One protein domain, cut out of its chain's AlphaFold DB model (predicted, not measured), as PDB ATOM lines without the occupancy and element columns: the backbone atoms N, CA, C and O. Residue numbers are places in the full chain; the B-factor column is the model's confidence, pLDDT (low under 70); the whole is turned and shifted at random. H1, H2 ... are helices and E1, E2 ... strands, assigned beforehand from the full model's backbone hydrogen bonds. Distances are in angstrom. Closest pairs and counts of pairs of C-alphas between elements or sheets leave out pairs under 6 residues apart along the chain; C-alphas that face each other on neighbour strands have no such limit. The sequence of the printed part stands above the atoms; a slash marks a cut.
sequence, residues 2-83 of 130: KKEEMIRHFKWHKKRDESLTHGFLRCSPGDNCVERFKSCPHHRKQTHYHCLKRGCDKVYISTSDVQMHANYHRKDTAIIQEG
ATOM      1  N   LYS A   2     217.052 266.737 159.035       74.31
ATOM      2  CA  LYS A   2     217.817 265.577 159.585       74.31
ATOM      3  C   LYS A   2     217.895 264.331 158.675       74.31
ATOM      4  O   LYS A   2     218.933 263.680 158.608       74.31
ATOM      5  N   LYS A   3     216.819 264.002 157.948       80.81
ATOM      6  CA  LYS A   3     216.758 262.814 157.068       80.81
ATOM      7  C   LYS A   3     217.692 262.922 155.854       80.81
ATOM      8  O   LYS A   3     218.337 261.948 155.480       80.81
ATOM      9  N   GLU A   4     217.795 264.105 155.252       81.50
ATOM     10  CA  GLU A   4     218.647 264.348 154.078       81.50
ATOM     11  C   GLU A   4     220.134 264.282 154.437       81.50
ATOM     12  O   GLU A   4     220.939 263.732 153.683       81.50
ATOM     13  N   GLU A   5     220.497 264.771 155.624       82.88
ATOM     14  CA  GLU A   5     221.864 264.678 156.131       82.88
ATOM     15  C   GLU A   5     222.289 263.236 156.408       82.88
ATOM     16  O   GLU A   5     223.394 262.848 156.024       82.88
ATOM     17  N   MET A   6     221.400 262.421 156.985       84.50
ATOM     18  CA  MET A   6     221.643 260.986 157.173       84.50
ATOM     19  C   MET A   6     221.855 260.269 155.834       84.50
ATOM     20  O   MET A   6     222.790 259.482 155.699       84.50
ATOM     21  N   ILE A   7     221.052 260.584 154.811       88.25
ATOM     22  CA  ILE A   7     221.220 260.013 153.464       88.25
ATOM     23  C   ILE A   7     222.576 260.410 152.868       88.25
ATOM     24  O   ILE A   7     223.266 259.574 152.280       88.25
ATOM     25  N   ARG A   8     222.985 261.676 153.016       85.81
ATOM     26  CA  ARG A   8     224.297 262.156 152.552       85.81
ATOM     27  C   ARG A   8     225.440 261.427 153.260       85.81
ATOM     28  O   ARG A   8     226.387 261.010 152.594       85.81
ATOM     29  N   HIS A   9     225.338 261.247 154.575       86.19
ATOM     30  CA  HIS A   9     226.325 260.524 155.377       86.19
ATOM     31  C   HIS A   9     226.412 259.037 154.990       86.19
ATOM     32  O   HIS A   9     227.502 258.512 154.774       86.19
ATOM     33  N   PHE A  10     225.277 258.373 154.778       89.25
ATOM     34  CA  PHE A  10     225.255 256.990 154.302       89.25
ATOM     35  C   PHE A  10     225.910 256.843 152.919       89.25
ATOM     36  O   PHE A  10     226.771 255.989 152.706       89.25
ATOM     37  N   LYS A  11     225.570 257.733 151.975       89.50
ATOM     38  CA  LYS A  11     226.209 257.771 150.647       89.50
ATOM     39  C   LYS A  11     227.717 258.010 150.740       89.50
ATOM     40  O   LYS A  11     228.465 257.531 149.891       89.50
ATOM     41  N   TRP A  12     228.168 258.763 151.738       88.50
ATOM     42  CA  TRP A  12     229.585 259.004 151.976       88.50
ATOM     43  C   TRP A  12     230.327 257.730 152.396       88.50
ATOM     44  O   TRP A  12     231.382 257.454 151.822       88.50
ATOM     45  N   HIS A  13     229.754 256.937 153.309       90.06
ATOM     46  CA  HIS A  13     230.305 255.635 153.701       90.06
ATOM     47  C   HIS A  13     230.395 254.697 152.502       90.06
ATOM     48  O   HIS A  13     231.480 254.227 152.175       90.06
ATOM     49  N   LYS A  14     229.294 254.559 151.755       91.81
ATOM     50  CA  LYS A  14     229.249 253.714 150.557       91.81
ATOM     51  C   LYS A  14     230.374 254.043 149.564       91.81
ATOM     52  O   LYS A  14     231.069 253.147 149.103       91.81
ATOM     53  N   LYS A  15     230.618 255.331 149.290       89.81
ATOM     54  CA  LYS A  15     231.709 255.770 148.394       89.81
ATOM     55  C   LYS A  15     233.107 255.448 148.930       89.81
ATOM     56  O   LYS A  15     234.033 255.241 148.143       89.81
ATOM     57  N   ARG A  16     233.298 255.484 150.254       93.00
ATOM     58  CA  ARG A  16     234.566 255.081 150.880       93.00
ATOM     59  C   ARG A  16     234.780 253.583 150.714       93.00
ATOM     60  O   ARG A  16     235.858 253.204 150.272       93.00
ATOM     61  N   ASP A  17     233.758 252.780 150.975       92.56
ATOM     62  CA  ASP A  17     233.825 251.324 150.846       92.56
ATOM     63  C   ASP A  17     234.089 250.906 149.396       92.56
ATOM     64  O   ASP A  17     235.006 250.130 149.139       92.56
ATOM     65  N   GLU A  18     233.386 251.509 148.433       92.62
ATOM     66  CA  GLU A  18     233.632 251.313 146.997       92.62
ATOM     67  C   GLU A  18     235.098 251.596 146.631       92.62
ATOM     68  O   GLU A  18     235.754 250.768 146.002       92.62
ATOM     69  N   SER A  19     235.656 252.724 147.082       93.31
ATOM     70  CA  SER A  19     237.061 253.070 146.808       93.31
ATOM     71  C   SER A  19     238.036 252.078 147.455       93.31
ATOM     72  O   SER A  19     239.061 251.727 146.864       93.31
ATOM     73  N   LEU A  20     237.704 251.584 148.651       94.81
ATOM     74  CA  LEU A  20     238.514 250.607 149.371       94.81
ATOM     75  C   LEU A  20     238.572 249.261 148.646       94.81
ATOM     76  O   LEU A  20     239.633 248.637 148.664       94.81
ATOM     77  N   THR A  21     237.513 248.846 147.939       92.94
ATOM     78  CA  THR A  21     237.554 247.620 147.114       92.94
ATOM     79  C   THR A  21     238.625 247.673 146.019       92.94
ATOM     80  O   THR A  21     239.175 246.643 145.634       92.94
ATOM     81  N   HIS A  22     238.993 248.875 145.567       93.31
ATOM     82  CA  HIS A  22     240.071 249.099 144.602       93.31
ATOM     83  C   HIS A  22     241.438 249.338 145.265       93.31
ATOM     84  O   HIS A  22     242.424 249.592 144.574       93.31
ATOM     85  N   GLY A  23     241.516 249.255 146.597       95.94
ATOM     86  CA  GLY A  23     242.724 249.524 147.372       95.94
ATOM     87  C   GLY A  23     242.995 251.012 147.585       95.94
ATOM     88  O   GLY A  23     244.159 251.395 147.692       95.94
ATOM     89  N   PHE A  24     241.955 251.852 147.639       97.62
ATOM     90  CA  PHE A  24     242.094 253.294 147.834       97.62
ATOM     91  C   PHE A  24     241.345 253.810 149.055       97.62
ATOM     92  O   PHE A  24     240.165 253.532 149.254       97.62
ATOM     93  N   LEU A  25     242.008 254.662 149.835       96.06
ATOM     94  CA  LEU A  25     241.346 255.453 150.866       96.06
ATOM     95  C   LEU A  25     240.834 256.759 150.260       96.06
ATOM     96  O   LEU A  25     241.630 257.609 149.865       96.06
ATOM     97  N   ARG A  26     239.512 256.939 150.241       96.06
ATOM     98  CA  ARG A  26     238.869 258.207 149.884       96.06
ATOM     99  C   ARG A  26     238.833 259.148 151.091       96.06
ATOM    100  O   ARG A  26     238.209 258.826 152.099       96.06
ATOM    101  N   CYS A  27     239.424 260.326 150.940       94.69
ATOM    102  CA  CYS A  27     239.415 261.414 151.910       94.69
ATOM    103  C   CYS A  27     238.534 262.554 151.397       94.69
ATOM    104  O   CYS A  27     238.642 262.964 150.244       94.69
ATOM    105  N   SER A  28     237.663 263.073 152.250       92.44
ATOM    106  CA  SER A  28     236.834 264.254 151.994       92.44
ATOM    107  C   SER A  28     237.542 265.533 152.463       92.44
ATOM    108  O   SER A  28     238.510 265.442 153.214       92.44
ATOM    109  N   PRO A  29     237.069 266.738 152.084       89.44
ATOM    110  CA  PRO A  29     237.722 267.993 152.476       89.44
ATOM    111  C   PRO A  29     237.822 268.207 153.996       89.44
ATOM    112  O   PRO A  29     238.727 268.890 154.454       89.44
ATOM    113  N   GLY A  30     236.924 267.612 154.787       87.00
ATOM    114  CA  GLY A  30     236.983 267.667 156.251       87.00
ATOM    115  C   GLY A  30     237.903 266.626 156.902       87.00
ATOM    116  O   GLY A  30     238.179 266.736 158.094       87.00
ATOM    117  N   ASP A  31     238.383 265.627 156.157       90.00
ATOM    118  CA  ASP A  31     239.149 264.513 156.725       90.00
ATOM    119  C   ASP A  31     240.618 264.908 156.970       90.00
ATOM    120  O   ASP A  31     241.260 265.567 156.144       90.00
ATOM    121  N   ASN A  32     241.189 264.454 158.092       90.94
ATOM    122  CA  ASN A  32     242.619 264.591 158.365       90.94
ATOM    123  C   ASN A  32     243.398 263.369 157.862       90.94
ATOM    124  O   ASN A  32     243.456 262.341 158.526       90.94
ATOM    125  N   CYS A  33     244.022 263.485 156.690       93.50
ATOM    126  CA  CYS A  33     244.859 262.424 156.127       93.50
ATOM    127  C   CYS A  33     246.351 262.507 156.503       93.50
ATOM    128  O   CYS A  33     247.085 261.570 156.194       93.50
ATOM    129  N   VAL A  34     246.814 263.571 157.175       90.31
ATOM    130  CA  VAL A  34     248.251 263.816 157.446       90.31
ATOM    131  C   VAL A  34     248.840 262.793 158.416       90.31
ATOM    132  O   VAL A  34     250.016 262.455 158.303       90.31
ATOM    133  N   GLU A  35     248.023 262.237 159.312       86.31
ATOM    134  CA  GLU A  35     248.455 261.194 160.252       86.31
ATOM    135  C   GLU A  35     249.042 259.976 159.532       86.31
ATOM    136  O   GLU A  35     250.038 259.404 159.971       86.31
ATOM    137  N   ARG A  36     248.458 259.614 158.384       88.81
ATOM    138  CA  ARG A  36     248.902 258.478 157.569       88.81
ATOM    139  C   ARG A  36     249.710 258.897 156.342       88.81
ATOM    140  O   ARG A  36     250.601 258.166 155.921       88.81
ATOM    141  N   PHE A  37     249.417 260.065 155.779       92.94
ATOM    142  CA  PHE A  37     250.004 260.583 154.545       92.94
ATOM    143  C   PHE A  37     250.552 261.991 154.788       92.94
ATOM    144  O   PHE A  37     249.964 262.989 154.368       92.94
ATOM    145  N   LYS A  38     251.694 262.055 155.485       86.75
ATOM    146  CA  LYS A  38     252.300 263.297 156.002       86.75
ATOM    147  C   LYS A  38     252.463 264.403 154.955       86.75
ATOM    148  O   LYS A  38     252.286 265.572 155.276       86.75
ATOM    149  N   SER A  39     252.738 264.033 153.705       88.06
ATOM    150  CA  SER A  39     253.003 264.969 152.604       88.06
ATOM    151  C   SER A  39     251.860 265.039 151.585       88.06
ATOM    152  O   SER A  39     252.108 265.223 150.396       88.06
ATOM    153  N   CYS A  40     250.600 264.854 152.006       93.62
ATOM    154  CA  CYS A  40     249.469 264.905 151.080       93.62
ATOM    155  C   CYS A  40     249.266 266.325 150.500       93.62
ATOM    156  O   CYS A  40     248.885 267.237 151.239       93.62
ATOM    157  N   PRO A  41     249.404 266.530 149.174       93.38
ATOM    158  CA  PRO A  41     249.245 267.848 148.546       93.38
ATOM    159  C   PRO A  41     247.797 268.374 148.576       93.38
ATOM    160  O   PRO A  41     247.560 269.579 148.409       93.38
ATOM    161  N   HIS A  42     246.829 267.479 148.800       94.56
ATOM    162  CA  HIS A  42     245.388 267.748 148.770       94.56
ATOM    163  C   HIS A  42     244.729 267.766 150.157       94.56
ATOM    164  O   HIS A  42     243.502 267.866 150.246       94.56
ATOM    165  N   HIS A  43     245.521 267.692 151.232       91.94
ATOM    166  CA  HIS A  43     245.018 267.724 152.603       91.94
ATOM    167  C   HIS A  43     244.090 268.923 152.840       91.94
ATOM    168  O   HIS A  43     244.458 270.058 152.545       91.94
ATOM    169  N   ARG A  44     242.883 268.653 153.356       87.88
ATOM    170  CA  ARG A  44     241.825 269.637 153.653       87.88
ATOM    171  C   ARG A  44     241.405 270.574 152.508       87.88
ATOM    172  O   ARG A  44     240.648 271.510 152.734       87.88
ATOM    173  N   LYS A  45     241.848 270.325 151.270       91.00
ATOM    174  CA  LYS A  45     241.507 271.155 150.101       91.00
ATOM    175  C   LYS A  45     240.305 270.606 149.347       91.00
ATOM    176  O   LYS A  45     239.351 271.324 149.078       91.00
ATOM    177  N   GLN A  46     240.354 269.325 148.991       94.75
ATOM    178  CA  GLN A  46     239.332 268.690 148.163       94.75
ATOM    179  C   GLN A  46     239.244 267.187 148.426       94.75
ATOM    180  O   GLN A  46     240.089 266.611 149.116       94.75
ATOM    181  N   THR A  47     238.223 266.543 147.854       95.25
ATOM    182  CA  THR A  47     238.133 265.078 147.886       95.25
ATOM    183  C   THR A  47     239.299 264.477 147.105       95.25
ATOM    184  O   THR A  47     239.556 264.888 145.976       95.25
ATOM    185  N   HIS A  48     239.985 263.499 147.686       97.25
ATOM    186  CA  HIS A  48     241.114 262.813 147.061       97.25
ATOM    187  C   HIS A  48     241.184 261.345 147.502       97.25
ATOM    188  O   HIS A  48     240.457 260.916 148.397       97.25
ATOM    189  N   TYR A  49     242.042 260.570 146.845       97.88
ATOM    190  CA  TYR A  49     242.128 259.120 146.960       97.88
ATOM    191  C   TYR A  49     243.589 258.702 147.105       97.88
ATOM    192  O   TYR A  49     244.383 258.920 146.191       97.88
ATOM    193  N   HIS A  50     243.944 258.095 148.232       97.56
ATOM    194  CA  HIS A  50     245.284 257.560 148.473       97.56
ATOM    195  C   HIS A  50     245.355 256.085 148.107       97.56
ATOM    196  O   HIS A  50     244.535 255.300 148.587       97.56
ATOM    197  N   CYS A  51     246.355 255.701 147.316       97.25
ATOM    198  CA  CYS A  51     246.654 254.294 147.099       97.25
ATOM    199  C   CYS A  51     247.099 253.638 148.416       97.25
ATOM    200  O   CYS A  51     247.881 254.208 149.175       97.25
ATOM    201  N   LEU A  52     246.595 252.436 148.695       96.12
ATOM    202  CA  LEU A  52     246.948 251.657 149.885       96.12
ATOM    203  C   LEU A  52     247.931 250.520 149.593       96.12
ATOM    204  O   LEU A  52     248.289 249.769 150.505       96.12
ATOM    205  N   LYS A  53     248.373 250.369 148.340       95.25
ATOM    206  CA  LYS A  53     249.380 249.370 147.981       95.25
ATOM    207  C   LYS A  53     250.692 249.707 148.694       95.25
ATOM    208  O   LYS A  53     251.154 250.845 148.669       95.25
ATOM    209  N   ARG A  54     251.312 248.701 149.320       91.81
ATOM    210  CA  ARG A  54     252.622 248.858 149.970       91.81
ATOM    211  C   ARG A  54     253.646 249.420 148.978       91.81
ATOM    212  O   ARG A  54     253.759 248.905 147.871       91.81
ATOM    213  N   GLY A  55     254.367 250.459 149.396       90.06
ATOM    214  CA  GLY A  55     255.371 251.139 148.571       90.06
ATOM    215  C   GLY A  55     254.807 252.091 147.509       90.06
ATOM    216  O   GLY A  55     255.588 252.654 146.751       90.06
ATOM    217  N   CYS A  56     253.486 252.294 147.442       93.62
ATOM    218  CA  CYS A  56     252.869 253.268 146.545       93.62
ATOM    219  C   CYS A  56     252.419 254.503 147.334       93.62
ATOM    220  O   CYS A  56     251.634 254.397 148.273       93.62
ATOM    221  N   ASP A  57     252.899 255.677 146.933       93.56
ATOM    222  CA  ASP A  57     252.594 256.973 147.547       93.56
ATOM    223  C   ASP A  57     251.606 257.812 146.716       93.56
ATOM    224  O   ASP A  57     251.332 258.973 147.031       93.56
ATOM    225  N   LYS A  58     251.054 257.230 145.641       95.44
ATOM    226  CA  LYS A  58     250.209 257.960 144.697       95.44
ATOM    227  C   LYS A  58     248.895 258.400 145.328       95.44
ATOM    228  O   LYS A  58     248.206 257.647 146.022       95.44
ATOM    229  N   VAL A  59     248.537 259.637 145.004       96.94
ATOM    230  CA  VAL A  59     247.286 260.284 145.376       96.94
ATOM    231  C   VAL A  59     246.612 260.821 144.120       96.94
ATOM    232  O   VAL A  59     247.274 261.367 143.239       96.94
ATOM    233  N   TYR A  60     245.296 260.658 144.041       97.38
ATOM    234  CA  TYR A  60     244.484 261.093 142.908       97.38
ATOM    235  C   TYR A  60     243.285 261.905 143.377       97.38
ATOM    236  O   TYR A  60     242.867 261.809 144.528       97.38
ATOM    237  N   ILE A  61     242.714 262.699 142.478       96.75
ATOM    238  CA  ILE A  61     241.534 263.538 142.753       96.75
ATOM    239  C   ILE A  61     240.329 263.136 141.894       96.75
ATOM    240  O   ILE A  61     239.209 263.559 142.168       96.75
ATOM    241  N   SER A  62     240.541 262.273 140.894       96.00
ATOM    242  CA  SER A  62     239.503 261.725 140.026       96.00
ATOM    243  C   SER A  62     239.330 260.221 140.260       96.00
ATOM    244  O   SER A  62     240.289 259.497 140.533       96.00
ATOM    245  N   THR A  63     238.097 259.730 140.138       94.12
ATOM    246  CA  THR A  63     237.791 258.292 140.217       94.12
ATOM    247  C   THR A  63     238.303 257.522 138.999       94.12
ATOM    248  O   THR A  63     238.619 256.340 139.103       94.12
ATOM    249  N   SER A  64     238.424 258.187 137.848       95.44
ATOM    250  CA  SER A  64     238.958 257.599 136.618       95.44
ATOM    251  C   SER A  64     240.434 257.225 136.775       95.44
ATOM    252  O   SER A  64     240.824 256.102 136.448       95.44
ATOM    253  N   ASP A  65     241.239 258.122 137.355       96.38
ATOM    254  CA  ASP A  65     242.659 257.859 137.612       96.38
ATOM    255  C   ASP A  65     242.850 256.759 138.655       96.38
ATOM    256  O   ASP A  65     243.729 255.911 138.506       96.38
ATOM    257  N   VAL A  66     241.990 256.729 139.678       96.44
ATOM    258  CA  VAL A  66     241.951 255.656 140.681       96.44
ATOM    259  C   VAL A  66     241.750 254.301 140.012       96.44
ATOM    260  O   VAL A  66     242.540 253.385 140.238       96.44
ATOM    261  N   GLN A  67     240.746 254.177 139.141       95.50
ATOM    262  CA  GLN A  67     240.457 252.917 138.460       95.50
ATOM    263  C   GLN A  67     241.600 252.498 137.526       95.50
ATOM    264  O   GLN A  67     242.012 251.335 137.505       95.50
ATOM    265  N   MET A  68     242.148 253.446 136.765       96.44
ATOM    266  CA  MET A  68     243.302 253.209 135.899       96.44
ATOM    267  C   MET A  68     244.519 252.736 136.705       96.44
ATOM    268  O   MET A  68     245.190 251.778 136.316       96.44
ATOM    269  N   HIS A  69     244.788 253.370 137.843       97.00
ATOM    270  CA  HIS A  69     245.903 253.022 138.713       97.00
ATOM    271  C   HIS A  69     245.703 251.670 139.413       97.00
ATOM    272  O   HIS A  69     246.636 250.868 139.479       97.00
ATOM    273  N   ALA A  70     244.485 251.364 139.871       96.44
ATOM    274  CA  ALA A  70     244.137 250.047 140.405       96.44
ATOM    275  C   ALA A  70     244.419 248.946 139.368       96.44
ATOM    276  O   ALA A  70     245.081 247.944 139.654       96.44
ATOM    277  N   ASN A  71     243.983 249.172 138.125       95.69
ATOM    278  CA  ASN A  71     244.234 248.269 137.006       95.69
ATOM    279  C   ASN A  71     245.727 248.125 136.692       95.69
ATOM    280  O   ASN A  71     246.172 247.029 136.346       95.69
ATOM    281  N   TYR A  72     246.511 249.198 136.830       93.62
ATOM    282  CA  TYR A  72     247.965 249.118 136.722       93.62
ATOM    283  C   TYR A  72     248.543 248.144 137.756       93.62
ATOM    284  O   TYR A  72     249.238 247.215 137.355       93.62
ATOM    285  N   HIS A  73     248.212 248.281 139.045       95.25
ATOM    286  CA  HIS A  73     248.712 247.365 140.075       95.25
ATOM    287  C   HIS A  73     248.291 245.914 139.844       95.25
ATOM    288  O   HIS A  73     249.083 245.003 140.085       95.25
ATOM    289  N   ARG A  74     247.068 245.689 139.350       94.19
ATOM    290  CA  ARG A  74     246.601 244.351 138.972       94.19
ATOM    291  C   ARG A  74     247.464 243.751 137.859       94.19
ATOM    292  O   ARG A  74     247.921 242.621 137.995       94.19
ATOM    293  N   LYS A  75     247.709 244.504 136.780       92.75
ATOM    294  CA  LYS A  75     248.555 244.060 135.657       92.75
ATOM    295  C   LYS A  75     250.004 243.834 136.086       92.75
ATOM    296  O   LYS A  75     250.606 242.850 135.680       92.75
ATOM    297  N   ASP A  76     250.545 244.731 136.901       92.62
ATOM    298  CA  ASP A  76     251.915 244.655 137.411       92.62
ATOM    299  C   ASP A  76     252.120 243.420 138.298       92.62
ATOM    300  O   ASP A  76     253.064 242.660 138.107       92.62
ATOM    301  N   THR A  77     251.157 243.141 139.184       93.69
ATOM    302  CA  THR A  77     251.171 241.936 140.028       93.69
ATOM    303  C   THR A  77     251.128 240.658 139.185       93.69
ATOM    304  O   THR A  77     251.841 239.712 139.501       93.69
ATOM    305  N   ALA A  78     250.346 240.629 138.100       93.31
ATOM    306  CA  ALA A  78     250.299 239.478 137.198       93.31
ATOM    307  C   ALA A  78     251.650 239.233 136.497       93.31
ATOM    308  O   ALA A  78     252.128 238.107 136.474       93.31
ATOM    309  N   ILE A  79     252.312 240.291 136.008       92.62
ATOM    310  CA  ILE A  79     253.654 240.195 135.398       92.62
ATOM    311  C   ILE A  79     254.669 239.634 136.407       92.62
ATOM    312  O   ILE A  79     255.467 238.761 136.068       92.62
ATOM    313  N   ILE A  80     254.594 240.087 137.662       93.44
ATOM    314  CA  ILE A  80     255.424 239.576 138.762       93.44
ATOM    315  C   ILE A  80     255.175 238.090 139.019       93.44
ATOM    316  O   ILE A  80     256.134 237.338 139.182       93.44
ATOM    317  N   GLN A  81     253.915 237.660 139.029       92.88
ATOM    318  CA  GLN A  81     253.549 236.252 139.207       92.88
ATOM    319  C   GLN A  81     254.015 235.370 138.042       92.88
ATOM    320  O   GLN A  81     254.380 234.222 138.266       92.88
ATOM    321  N   GLU A  82     254.081 235.913 136.825       92.19
ATOM    322  CA  GLU A  82     254.662 235.250 135.647       92.19
ATOM    323  C   GLU A  82     256.207 235.186 135.692       92.19
ATOM    324  O   GLU A  82     256.838 234.655 134.775       92.19
ATOM    325  N   GLY A  83     256.842 235.708 136.750       93.44
ATOM    326  CA  GLY A  83     258.292 235.681 136.937       93.44
ATOM    327  C   GLY A  83     259.028 236.827 136.248       93.44
ATOM    328  O   GLY A  83     260.217 236.696 135.956       93.44
TER     329      GLY A  83
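What this domain is: This is residues 2 to 83 of the 130 residues of the protein "C2H2-type domain-containing protein" of Sarcoptes scabiei (UniProt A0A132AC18). Two long helices, H1 and H2, reach out lengthwise from a small body built round the two-stranded hairpin E1 and E2 and its long loops. The last part of H1 and the first part of H2 lie by the hairpin, while residues 2 to 11 of H1 and residues 75 to 83 stick out and make the length; the loop of residues 32 to 40 is on the side away from the helices. The 82 printed residues hold two named helices and two named strands in the order H1, E1, E2, H2, with an antiparallel sheet E1 - E2, and the class is mostly helix. The whole is only just loose, close to compact, with a radius of gyration of the C-alphas of 14.5 A and spans of 55 by 26 by 19 A.

Where its parts are: Find C-alpha 2 at (217.817, 265.577, 159.585); from there H1, residues 2 to 21, runs 29.5 A. E1 is residues 24 to 27 and E2 residues 48 to 51. H2, residues 63 to 81, runs 27.1 A to C-alpha 81 at (253.549, 236.252, 139.207).

How they stand to each other: In the hairpin, look at N 25 and O 50, 2.9 A apart, and N 48 and O 27, 2.9 A apart, within hydrogen-bond range. Residues 49 to 50 of E2 also pair, antiparallel, with residues 59 to 60. The closest C-alphas of H1 and E1 are those of Arg 16 and Arg 26, 5.4 A apart; those of E2 and H2 are Tyr 49 and Val 66, 7.2 A. H1 and H2 are only just apart, at 8.3 A. In both helices every O i to N i+4 pair is within hydrogen-bond range.

The domain as a whole: The C-alphas farthest apart, of Lys 2 and Gly 83, are 55.2 A apart. The printed part has no cut. The links E1 to E2 and E2 to H2 are long. No printed residue is under 70 in pLDDT.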